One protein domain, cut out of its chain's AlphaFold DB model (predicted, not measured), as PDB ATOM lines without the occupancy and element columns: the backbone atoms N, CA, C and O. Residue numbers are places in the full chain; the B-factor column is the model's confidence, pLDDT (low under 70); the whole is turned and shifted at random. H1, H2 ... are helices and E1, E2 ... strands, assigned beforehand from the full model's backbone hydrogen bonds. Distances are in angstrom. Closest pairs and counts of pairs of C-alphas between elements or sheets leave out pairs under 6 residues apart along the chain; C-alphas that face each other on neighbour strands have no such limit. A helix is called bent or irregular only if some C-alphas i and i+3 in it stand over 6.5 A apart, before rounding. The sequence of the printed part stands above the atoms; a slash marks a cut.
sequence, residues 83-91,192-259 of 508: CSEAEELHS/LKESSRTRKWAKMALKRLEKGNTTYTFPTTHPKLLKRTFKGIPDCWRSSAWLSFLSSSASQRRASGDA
ATOM      1  N   CYS A  83     -30.412  -4.995 -33.442       34.84
ATOM      2  CA  CYS A  83     -30.928  -6.374 -33.454       34.84
ATOM      3  C   CYS A  83     -32.453  -6.564 -33.497       34.84
ATOM      4  O   CYS A  83     -33.060  -7.227 -32.655       34.84
ATOM      5  N   SER A  84     -33.032  -6.120 -34.603       34.25
ATOM      6  CA  SER A  84     -34.087  -6.872 -35.302       34.25
ATOM      7  C   SER A  84     -34.065  -6.545 -36.797       34.25
ATOM      8  O   SER A  84     -34.352  -7.403 -37.617       34.25
ATOM      9  N   GLU A  85     -33.625  -5.332 -37.138       32.66
ATOM     10  CA  GLU A  85     -33.573  -4.794 -38.502       32.66
ATOM     11  C   GLU A  85     -32.237  -5.054 -39.219       32.66
ATOM     12  O   GLU A  85     -32.082  -4.664 -40.361       32.66
ATOM     13  N   ALA A  86     -31.250  -5.711 -38.595       35.88
ATOM     14  CA  ALA A  86     -29.878  -5.808 -39.123       35.88
ATOM     15  C   ALA A  86     -29.734  -6.611 -40.438       35.88
ATOM     16  O   ALA A  86     -28.759  -6.414 -41.160       35.88
ATOM     17  N   GLU A  87     -30.683  -7.492 -40.770       36.31
ATOM     18  CA  GLU A  87     -30.710  -8.178 -42.074       36.31
ATOM     19  C   GLU A  87     -31.284  -7.278 -43.184       36.31
ATOM     20  O   GLU A  87     -30.792  -7.318 -44.313       36.31
ATOM     21  N   GLU A  88     -32.233  -6.394 -42.857       36.59
ATOM     22  CA  GLU A  88     -32.714  -5.352 -43.772       36.59
ATOM     23  C   GLU A  88     -31.711  -4.197 -43.866       36.59
ATOM     24  O   GLU A  88     -31.372  -3.799 -44.969       36.59
ATOM     25  N   LEU A  89     -31.125  -3.741 -42.755       35.34
ATOM     26  CA  LEU A  89     -30.154  -2.643 -42.666       35.34
ATOM     27  C   LEU A  89     -28.825  -2.916 -43.369       35.34
ATOM     28  O   LEU A  89     -28.215  -1.955 -43.804       35.34
ATOM     29  N   HIS A  90     -28.354  -4.155 -43.528       38.66
ATOM     30  CA  HIS A  90     -27.128  -4.405 -44.309       38.66
ATOM     31  C   HIS A  90     -27.378  -4.255 -45.819       38.66
ATOM     32  O   HIS A  90     -26.573  -3.662 -46.532       38.66
ATOM     33  N   SER A  91     -28.551  -4.691 -46.297       33.84
ATOM     34  CA  SER A  91     -29.000  -4.441 -47.681       33.84
ATOM     35  C   SER A  91     -29.562  -3.023 -47.893       33.84
ATOM     36  O   SER A  91     -29.546  -2.521 -49.013       33.84
ATOM     37  N   LEU A 192     -28.912 -21.889 -43.771       73.12
ATOM     38  CA  LEU A 192     -29.362 -22.604 -42.568       73.12
ATOM     39  C   LEU A 192     -28.315 -22.624 -41.441       73.12
ATOM     40  O   LEU A 192     -28.662 -22.471 -40.258       73.12
ATOM     41  N   LYS A 193     -27.028 -22.816 -41.777       74.94
ATOM     42  CA  LYS A 193     -25.923 -22.753 -40.804       74.94
ATOM     43  C   LYS A 193     -25.811 -21.358 -40.195       74.94
ATOM     44  O   LYS A 193     -25.685 -21.256 -38.971       74.94
ATOM     45  N   GLU A 194     -25.914 -20.310 -41.007       74.81
ATOM     46  CA  GLU A 194     -25.877 -18.923 -40.545       74.81
ATOM     47  C   GLU A 194     -27.071 -18.607 -39.631       74.81
ATOM     48  O   GLU A 194     -26.855 -18.213 -38.486       74.81
ATOM     49  N   SER A 195     -28.312 -18.928 -40.022       75.81
ATOM     50  CA  SER A 195     -29.496 -18.717 -39.167       75.81
ATOM     51  C   SER A 195     -29.403 -19.478 -37.837       75.81
ATOM     52  O   SER A 195     -29.799 -18.986 -36.775       75.81
ATOM     53  N   SER A 196     -28.848 -20.696 -37.858       85.62
ATOM     54  CA  SER A 196     -28.582 -21.475 -36.643       85.62
ATOM     55  C   SER A 196     -27.583 -20.770 -35.722       85.62
ATOM     56  O   SER A 196     -27.756 -20.798 -34.497       85.62
ATOM     57  N   ARG A 197     -26.546 -20.132 -36.278       84.94
ATOM     58  CA  ARG A 197     -25.573 -19.335 -35.517       84.94
ATOM     59  C   ARG A 197     -26.212 -18.047 -34.998       84.94
ATOM     60  O   ARG A 197     -26.079 -17.796 -33.802       84.94
ATOM     61  N   THR A 198     -26.989 -17.326 -35.803       87.06
ATOM     62  CA  THR A 198     -27.724 -16.113 -35.397       87.06
ATOM     63  C   THR A 198     -28.595 -16.365 -34.170       87.06
ATOM     64  O   THR A 198     -28.442 -15.694 -33.150       87.06
ATOM     65  N   ARG A 199     -29.423 -17.421 -34.182       87.56
ATOM     66  CA  ARG A 199     -30.254 -17.794 -33.017       87.56
ATOM     67  C   ARG A 199     -29.429 -18.127 -31.777       87.56
ATOM     68  O   ARG A 199     -29.848 -17.883 -30.648       87.56
ATOM     69  N   LYS A 200     -28.265 -18.745 -31.966       89.44
ATOM     70  CA  LYS A 200     -27.360 -19.093 -30.869       89.44
ATOM     71  C   LYS A 200     -26.689 -17.857 -30.265       89.44
ATOM     72  O   LYS A 200     -26.462 -17.876 -29.060       89.44
ATOM     73  N   TRP A 201     -26.367 -16.851 -31.075       90.38
ATOM     74  CA  TRP A 201     -25.824 -15.563 -30.637       90.38
ATOM     75  C   TRP A 201     -26.871 -14.726 -29.909       90.38
ATOM     76  O   TRP A 201     -26.600 -14.282 -28.800       90.38
ATOM     77  N   ALA A 202     -28.104 -14.680 -30.422       89.31
ATOM     78  CA  ALA A 202     -29.231 -14.041 -29.743       89.31
ATOM     79  C   ALA A 202     -29.434 -14.563 -28.307       89.31
ATOM     80  O   ALA A 202     -29.642 -13.789 -27.384       89.31
ATOM     81  N   LYS A 203     -29.298 -15.881 -28.091       90.31
ATOM     82  CA  LYS A 203     -29.400 -16.501 -26.753       90.31
ATOM     83  C   LYS A 203     -28.246 -16.160 -25.801       90.31
ATOM     84  O   LYS A 203     -28.365 -16.429 -24.612       90.31
ATOM     85  N   MET A 204     -27.108 -15.692 -26.315       92.56
ATOM     86  CA  MET A 204     -25.955 -15.277 -25.503       92.56
ATOM     87  C   MET A 204     -25.943 -13.767 -25.248       92.56
ATOM     88  O   MET A 204     -25.198 -13.318 -24.382       92.56
ATOM     89  N   ALA A 205     -26.732 -13.007 -26.007       91.38
ATOM     90  CA  ALA A 205     -26.775 -11.562 -25.934       91.38
ATOM     91  C   ALA A 205     -27.626 -11.113 -24.737       91.38
ATOM     92  O   ALA A 205     -28.769 -11.545 -24.563       91.38
ATOM     93  N   LEU A 206     -27.068 -10.234 -23.913       90.12
ATOM     94  CA  LEU A 206     -27.763  -9.596 -22.806       90.12
ATOM     95  C   LEU A 206     -28.332  -8.273 -23.306       90.12
ATOM     96  O   LEU A 206     -27.590  -7.368 -23.679       90.12
ATOM     97  N   LYS A 207     -29.660  -8.175 -23.338       87.81
ATOM     98  CA  LYS A 207     -30.355  -6.960 -23.760       87.81
ATOM     99  C   LYS A 207     -30.266  -5.909 -22.654       87.81
ATOM    100  O   LYS A 207     -30.655  -6.180 -21.518       87.81
ATOM    101  N   ARG A 208     -29.815  -4.706 -22.995       80.75
ATOM    102  CA  ARG A 208     -29.819  -3.536 -22.120       80.75
ATOM    103  C   ARG A 208     -30.610  -2.413 -22.786       80.75
ATOM    104  O   ARG A 208     -30.520  -2.215 -23.992       80.75
ATOM    105  N   LEU A 209     -31.418  -1.713 -21.996       80.31
ATOM    106  CA  LEU A 209     -32.132  -0.526 -22.448       80.31
ATOM    107  C   LEU A 209     -31.422   0.705 -21.886       80.31
ATOM    108  O   LEU A 209     -31.401   0.902 -20.673       80.31
ATOM    109  N   GLU A 210     -30.839   1.520 -22.754       70.88
ATOM    110  CA  GLU A 210     -30.160   2.760 -22.376       70.88
ATOM    111  C   GLU A 210     -30.811   3.930 -23.101       70.88
ATOM    112  O   GLU A 210     -30.802   3.985 -24.324       70.88
ATOM    113  N   LYS A 211     -31.401   4.872 -22.354       67.31
ATOM    114  CA  LYS A 211     -32.004   6.100 -22.912       67.31
ATOM    115  C   LYS A 211     -32.993   5.853 -24.076       67.31
ATOM    116  O   LYS A 211     -33.088   6.666 -24.984       67.31
ATOM    117  N   GLY A 212     -33.728   4.737 -24.043       69.12
ATOM    118  CA  GLY A 212     -34.680   4.342 -25.097       69.12
ATOM    119  C   GLY A 212     -34.098   3.436 -26.189       69.12
ATOM    120  O   GLY A 212     -34.859   2.849 -26.952       69.12
ATOM    121  N   ASN A 213     -32.780   3.235 -26.204       71.50
ATOM    122  CA  ASN A 213     -32.077   2.382 -27.159       71.50
ATOM    123  C   ASN A 213     -31.888   0.977 -26.627       71.50
ATOM    124  O   ASN A 213     -31.505   0.781 -25.472       71.50
ATOM    125  N   THR A 214     -32.101  -0.006 -27.498       77.19
ATOM    126  CA  THR A 214     -31.718  -1.382 -27.203       77.19
ATOM    127  C   THR A 214     -30.264  -1.598 -27.604       77.19
ATOM    128  O   THR A 214     -29.945  -1.627 -28.792       77.19
ATOM    129  N   THR A 215     -29.406  -1.824 -26.612       82.69
ATOM    130  CA  THR A 215     -28.025  -2.272 -26.797       82.69
ATOM    131  C   THR A 215     -27.876  -3.724 -26.343       82.69
ATOM    132  O   THR A 215     -28.662  -4.234 -25.537       82.69
ATOM    133  N   TYR A 216     -26.881  -4.424 -26.886       88.94
ATOM    134  CA  TYR A 216     -26.580  -5.807 -26.514       88.94
ATOM    135  C   TYR A 216     -25.181  -5.888 -25.955       88.94
ATOM    136  O   TYR A 216     -24.237  -5.398 -26.570       88.94
ATOM    137  N   THR A 217     -25.053  -6.557 -24.816       91.69
ATOM    138  CA  THR A 217     -23.757  -6.867 -24.231       91.69
ATOM    139  C   THR A 217     -23.529  -8.367 -24.173       91.69
ATOM    140  O   THR A 217     -24.465  -9.173 -24.153       91.69
ATOM    141  N   PHE A 218     -22.262  -8.760 -24.158       93.00
ATOM    142  CA  PHE A 218     -21.848 -10.152 -24.120       93.00
ATOM    143  C   PHE A 218     -20.880 -10.379 -22.957       93.00
ATOM    144  O   PHE A 218     -19.940  -9.604 -22.784       93.00
ATOM    145  N   PRO A 219     -21.062 -11.448 -22.163       89.75
ATOM    146  CA  PRO A 219     -20.147 -11.773 -21.075       89.75
ATOM    147  C   PRO A 219     -18.823 -12.311 -21.639       89.75
ATOM    148  O   PRO A 219     -18.704 -13.505 -21.927       89.75
ATOM    149  N   THR A 220     -17.833 -11.429 -21.801       87.88
ATOM    150  CA  THR A 220     -16.536 -11.701 -22.458       87.88
ATOM    151  C   THR A 220     -15.749 -12.844 -21.817       87.88
ATOM    152  O   THR A 220     -15.079 -13.599 -22.517       87.88
ATOM    153  N   THR A 221     -15.896 -13.052 -20.508       84.19
ATOM    154  CA  THR A 221     -15.222 -14.125 -19.756       84.19
ATOM    155  C   THR A 221     -15.858 -15.505 -19.944       84.19
ATOM    156  O   THR A 221     -15.292 -16.517 -19.531       84.19
ATOM    157  N   HIS A 222     -17.040 -15.592 -20.561       87.94
ATOM    158  CA  HIS A 222     -17.772 -16.848 -20.648       87.94
ATOM    159  C   HIS A 222     -17.148 -17.792 -21.704       87.94
ATOM    160  O   HIS A 222     -17.197 -17.493 -22.901       87.94
ATOM    161  N   PRO A 223     -16.678 -19.011 -21.348       89.19
ATOM    162  CA  PRO A 223     -15.928 -19.885 -22.269       89.19
ATOM    163  C   PRO A 223     -16.683 -20.279 -23.548       89.19
ATOM    164  O   PRO A 223     -16.094 -20.558 -24.593       89.19
ATOM    165  N   LYS A 224     -18.019 -20.332 -23.479       91.31
ATOM    166  CA  LYS A 224     -18.866 -20.607 -24.651       91.31
ATOM    167  C   LYS A 224     -18.829 -19.473 -25.670       91.31
ATOM    168  O   LYS A 224     -18.916 -19.777 -26.853       91.31
ATOM    169  N   LEU A 225     -18.734 -18.219 -25.224       93.06
ATOM    170  CA  LEU A 225     -18.650 -17.063 -26.113       93.06
ATOM    171  C   LEU A 225     -17.333 -17.133 -26.885       93.06
ATOM    172  O   LEU A 225     -17.376 -17.215 -28.103       93.06
ATOM    173  N   LEU A 226     -16.211 -17.303 -26.179       92.25
ATOM    174  CA  LEU A 226     -14.886 -17.508 -26.771       92.25
ATOM    175  C   LEU A 226     -14.885 -18.595 -27.860       92.25
ATOM    176  O   LEU A 226     -14.550 -18.337 -29.015       92.25
ATOM    177  N   LYS A 227     -15.365 -19.804 -27.537       91.94
ATOM    178  CA  LYS A 227     -15.460 -20.907 -28.515       91.94
ATOM    179  C   LYS A 227     -16.365 -20.583 -29.707       91.94
ATOM    180  O   LYS A 227     -16.212 -21.178 -30.771       91.94
ATOM    181  N   ARG A 228     -17.378 -19.731 -29.531       93.50
ATOM    182  CA  ARG A 228     -18.310 -19.344 -30.599       93.50
ATOM    183  C   ARG A 228     -17.750 -18.229 -31.463       93.50
ATOM    184  O   ARG A 228     -17.998 -18.273 -32.658       93.50
ATOM    185  N   THR A 229     -16.964 -17.328 -30.892       94.94
ATOM    186  CA  THR A 229     -16.230 -16.294 -31.617       94.94
ATOM    187  C   THR A 229     -15.192 -16.901 -32.558       94.94
ATOM    188  O   THR A 229     -15.157 -16.526 -33.720       94.94
ATOM    189  N   PHE A 230     -14.458 -17.945 -32.149       93.00
ATOM    190  CA  PHE A 230     -13.560 -18.675 -33.067       93.00
ATOM    191  C   PHE A 230     -14.299 -19.445 -34.172       93.00
ATOM    192  O   PHE A 230     -13.831 -19.544 -35.305       93.00
ATOM    193  N   LYS A 231     -15.518 -19.920 -33.880       91.56
ATOM    194  CA  LYS A 231     -16.459 -20.418 -34.904       91.56
ATOM    195  C   LYS A 231     -17.081 -19.295 -35.740       91.56
ATOM    196  O   LYS A 231     -17.908 -19.578 -36.600       91.56
ATOM    197  N   GLY A 232     -16.722 -18.044 -35.477       91.19
ATOM    198  CA  GLY A 232     -17.166 -16.825 -36.135       91.19
ATOM    199  C   GLY A 232     -18.467 -16.253 -35.579       91.19
ATOM    200  O   GLY A 232     -19.372 -16.980 -35.134       91.19
ATOM    201  N   ILE A 233     -18.582 -14.942 -35.727       92.25
ATOM    202  CA  ILE A 233     -19.770 -14.160 -35.412       92.25
ATOM    203  C   ILE A 233     -20.628 -14.061 -36.685       92.25
ATOM    204  O   ILE A 233     -20.086 -13.810 -37.764       92.25
ATOM    205  N   PRO A 234     -21.949 -14.314 -36.617       89.81
ATOM    206  CA  PRO A 234     -22.855 -14.000 -37.712       89.81
ATOM    207  C   PRO A 234     -22.790 -12.513 -38.032       89.81
ATOM    208  O   PRO A 234     -22.705 -11.689 -37.125       89.81
ATOM    209  N   ASP A 235     -22.890 -12.187 -39.310       82.75
ATOM    210  CA  ASP A 235     -22.676 -10.828 -39.804       82.75
ATOM    211  C   ASP A 235     -23.540  -9.773 -39.089       82.75
ATOM    212  O   ASP A 235     -23.026  -8.788 -38.565       82.75
ATOM    213  N   CYS A 236     -24.830 -10.072 -38.904       81.19
ATOM    214  CA  CYS A 236     -25.789  -9.207 -38.213       81.19
ATOM    215  C   CYS A 236     -25.500  -8.974 -36.716       81.19
ATOM    216  O   CYS A 236     -26.126  -8.113 -36.100       81.19
ATOM    217  N   TRP A 237     -24.581  -9.738 -36.117       90.00
ATOM    218  CA  TRP A 237     -24.170  -9.598 -34.718       90.00
ATOM    219  C   TRP A 237     -22.795  -8.946 -34.549       90.00
ATOM    220  O   TRP A 237     -22.450  -8.623 -33.414       90.00
ATOM    221  N   ARG A 238     -22.011  -8.746 -35.620       93.62
ATOM    222  CA  ARG A 238     -20.630  -8.238 -35.525       93.62
ATOM    223  C   ARG A 238     -20.546  -6.868 -34.879       93.62
ATOM    224  O   ARG A 238     -19.816  -6.723 -33.906       93.62
ATOM    225  N   SER A 239     -21.337  -5.910 -35.358       90.31
ATOM    226  CA  SER A 239     -21.344  -4.542 -34.825       90.31
ATOM    227  C   SER A 239     -21.638  -4.519 -33.319       90.31
ATOM    228  O   SER A 239     -20.871  -3.969 -32.533       90.31
ATOM    229  N   SER A 240     -22.697  -5.205 -32.885       90.38
ATOM    230  CA  SER A 240     -23.041  -5.322 -31.462       90.38
ATOM    231  C   SER A 240     -21.971  -6.048 -30.646       90.38
ATOM    232  O   SER A 240     -21.658  -5.647 -29.526       90.38
ATOM    233  N   ALA A 241     -21.434  -7.152 -31.170       94.94
ATOM    234  CA  ALA A 241     -20.492  -7.995 -30.447       94.94
ATOM    235  C   ALA A 241     -19.134  -7.314 -30.271       94.94
ATOM    236  O   ALA A 241     -18.639  -7.250 -29.150       94.94
ATOM    237  N   TRP A 242     -18.553  -6.782 -31.348       96.62
ATOM    238  CA  TRP A 242     -17.255  -6.109 -31.310       96.62
ATOM    239  C   TRP A 242     -17.294  -4.886 -30.394       96.62
ATOM    240  O   TRP A 242     -16.462  -4.796 -29.491       96.62
ATOM    241  N   LEU A 243     -18.298  -4.008 -30.541       94.56
ATOM    242  CA  LEU A 243     -18.470  -2.867 -29.638       94.56
ATOM    243  C   LEU A 243     -18.613  -3.337 -28.186       94.56
ATOM    244  O   LEU A 243     -17.904  -2.856 -27.311       94.56
ATOM    245  N   SER A 244     -19.449  -4.347 -27.920       94.62
ATOM    246  CA  SER A 244     -19.585  -4.886 -26.566       94.62
ATOM    247  C   SER A 244     -18.270  -5.428 -26.003       94.62
ATOM    248  O   SER A 244     -18.046  -5.273 -24.802       94.62
ATOM    249  N   PHE A 245     -17.442  -6.113 -26.795       96.00
ATOM    250  CA  PHE A 245     -16.173  -6.669 -26.316       96.00
ATOM    251  C   PHE A 245     -15.201  -5.555 -25.936       96.00
ATOM    252  O   PHE A 245     -14.606  -5.595 -24.860       96.00
ATOM    253  N   LEU A 246     -15.100  -4.545 -26.795       95.81
ATOM    254  CA  LEU A 246     -14.223  -3.396 -26.632       95.81
ATOM    255  C   LEU A 246     -14.662  -2.489 -25.473       95.81
ATOM    256  O   LEU A 246     -13.865  -2.202 -24.582       95.81
ATOM    257  N   SER A 247     -15.942  -2.114 -25.408       93.50
ATOM    258  CA  SER A 247     -16.478  -1.294 -24.312       93.50
ATOM    259  C   SER A 247     -16.421  -2.026 -22.966       93.50
ATOM    260  O   SER A 247     -16.275  -1.385 -21.922       93.50
ATOM    261  N   SER A 248     -16.483  -3.366 -22.961       93.19
ATOM    262  CA  SER A 248     -16.264  -4.160 -21.743       93.19
ATOM    263  C   SER A 248     -14.813  -4.077 -21.265       93.19
ATOM    264  O   SER A 248     -14.606  -3.861 -20.073       93.19
ATOM    265  N   SER A 249     -13.826  -4.189 -22.166       93.44
ATOM    266  CA  SER A 249     -12.402  -4.005 -21.833       93.44
ATOM    267  C   SER A 249     -12.136  -2.604 -21.270       93.44
ATOM    268  O   SER A 249     -11.628  -2.477 -20.155       93.44
ATOM    269  N   ALA A 250     -12.630  -1.564 -21.949       93.56
ATOM    270  CA  ALA A 250     -12.492  -0.178 -21.501       93.56
ATOM    271  C   ALA A 250     -13.143   0.063 -20.127       93.56
ATOM    272  O   ALA A 250     -12.609   0.776 -19.279       93.56
ATOM    273  N   SER A 251     -14.303  -0.553 -19.874       92.31
ATOM    274  CA  SER A 251     -14.991  -0.454 -18.580       92.31
ATOM    275  C   SER A 251     -14.236  -1.167 -17.459       92.31
ATOM    276  O   SER A 251     -14.220  -0.667 -16.336       92.31
ATOM    277  N   GLN A 252     -13.602  -2.306 -17.750       91.25
ATOM    278  CA  GLN A 252     -12.752  -3.016 -16.792       91.25
ATOM    279  C   GLN A 252     -11.520  -2.184 -16.432       91.25
ATOM    280  O   GLN A 252     -11.260  -1.995 -15.249       91.25
ATOM    281  N   ARG A 253     -10.823  -1.612 -17.422       91.12
ATOM    282  CA  ARG A 253      -9.694  -0.700 -17.181       91.12
ATOM    283  C   ARG A 253     -10.091   0.525 -16.365       91.12
ATOM    284  O   ARG A 253      -9.427   0.853 -15.385       91.12
ATOM    285  N   ARG A 254     -11.224   1.148 -16.698       91.81
ATOM    286  CA  ARG A 254     -11.769   2.266 -15.914       91.81
ATOM    287  C   ARG A 254     -12.053   1.864 -14.467       91.81
ATOM    288  O   ARG A 254     -11.742   2.618 -13.551       91.81
ATOM    289  N   ALA A 255     -12.623   0.679 -14.246       91.12
ATOM    290  CA  ALA A 255     -12.872   0.160 -12.901       91.12
ATOM    291  C   ALA A 255     -11.572  -0.123 -12.123       91.12
ATOM    292  O   ALA A 255     -11.569  -0.010 -10.899       91.12
ATOM    293  N   SER A 256     -10.476  -0.432 -12.822       89.94
ATOM    294  CA  SER A 256      -9.130  -0.578 -12.252       89.94
ATOM    295  C   SER A 256      -8.437   0.757 -11.935       89.94
ATOM    296  O   SER A 256      -7.361   0.746 -11.342       89.94
ATOM    297  N   GLY A 257      -9.051   1.898 -12.272       89.31
ATOM    298  CA  GLY A 257      -8.545   3.237 -11.958       89.31
ATOM    299  C   GLY A 257      -7.891   3.978 -13.127       89.31
ATOM    300  O   GLY A 257      -7.449   5.112 -12.936       89.31
ATOM    301  N   ASP A 258      -7.855   3.391 -14.326       88.06
ATOM    302  CA  ASP A 258      -7.341   4.068 -15.517       88.06
ATOM    303  C   ASP A 258      -8.292   5.184 -15.974       88.06
ATOM    304  O   ASP A 258      -9.517   5.028 -16.007       88.06
ATOM    305  N   ALA A 259      -7.717   6.303 -16.416       90.88
ATOM    306  CA  ALA A 259      -8.458   7.387 -17.050       90.88
ATOM    307  C   ALA A 259      -8.828   7.007 -18.494       90.88
ATOM    308  O   ALA A 259      -8.132   7.361 -19.440       90.88
TER     309      ALA A 259
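What this domain is: This is residues 83 to 91 and 192 to 259 of the 508 residues of the protein "Rab-GAP TBC domain-containing protein" of Saitoella complicata (strain BCRC 22490 / CBS 7301 / JCM 7358 / NBRC 10748 / NRRL Y-17804) (UniProt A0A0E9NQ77). A two-stranded hairpin, E1 and E2, packs with E2 on one long helix, H4, which runs along the longest axis. Three shorter helices lie loosely about them: H1 and H2 reach H4 only near its first residues, H3 is near H2, and residues 251 to 257 stick out, of which 251 to 255 belong to H4. The printed part has 77 residues, with four named helices and two named strands in the order H1, H2, E1, E2, H3, H4; the sheet, E1 - E2, is antiparallel and the class is mostly helix. The whole is only just compact, close to loose, with a radius of gyration of the C-alphas of 13.6 A and spans of 45 by 31 by 19 A.

Where its parts are: E1 is residues 206 to 210, 12.6 A from first to last C-alpha, and E2 is residues 213 to 217, 12.8 A. H4, residues 235 to 255, is 30.7 A long, from C-alpha 235 at (-22.676, -10.828, -39.804) to C-alpha 255 at (-12.872, 0.160, -12.901). It is irregular: C-alphas 236 and 239 are 7.3 A apart. H2 is residues 192 to 202, 15.4 A long; H3 is residues 223 to 230. H1, residues 86 to 91, begins with C-alpha 86 at (-29.878, -5.808, -39.123).

How they stand to each other: E1 and E2 form a hairpin, antiparallel at 145 degrees between their directions. N 208 and O 215 are 2.8 A apart and N 217 and O 206 are 2.9 A apart, both within hydrogen-bond range. E2 and H4 have 8 pairs of C-alphas within 8 A, the closest those of Thr 217 and Ser 244, 5.2 A apart. E1 and H4 are apart. H2 and H4 only just touch, with 3 pairs of C-alphas within 8 A, made by residues 236 to 237 of H4 alone; the closest C-alphas are those of Trp 201 and Trp 237, 7.4 A apart. Their lines stand at a shallow tilt of 29 degrees, the same way. H1 and H4 only just touch, with 3 pairs, made by residue 236 of H4 alone; the closest C-alphas are those of Ala 86 and Cys 236, 5.4 A apart. These two run opposite ways at a steep tilt of 59 degrees. H2 and H3 are near each other, with 5 pairs of C-alphas within 10 A, while H3 and H4 are apart. Every O i to N i+4 pair is within hydrogen-bond range in H2 and H3, against 1 of 2 in H1 and 15 of 17 in H4.

The domain as a whole: The two C-alphas farthest apart are those of Leu 192 and Gly 257, 45.1 A. Residues 92 to 191 are not printed, and C-alphas 91 and 192 are 18.9 A apart across this cut, between H1 and H2. The links printed whole are tight. The mean pLDDT of the printed part is 81.8; residues 83 to 91 and 211 to 212 are under 70, and H1 has a mean of 36.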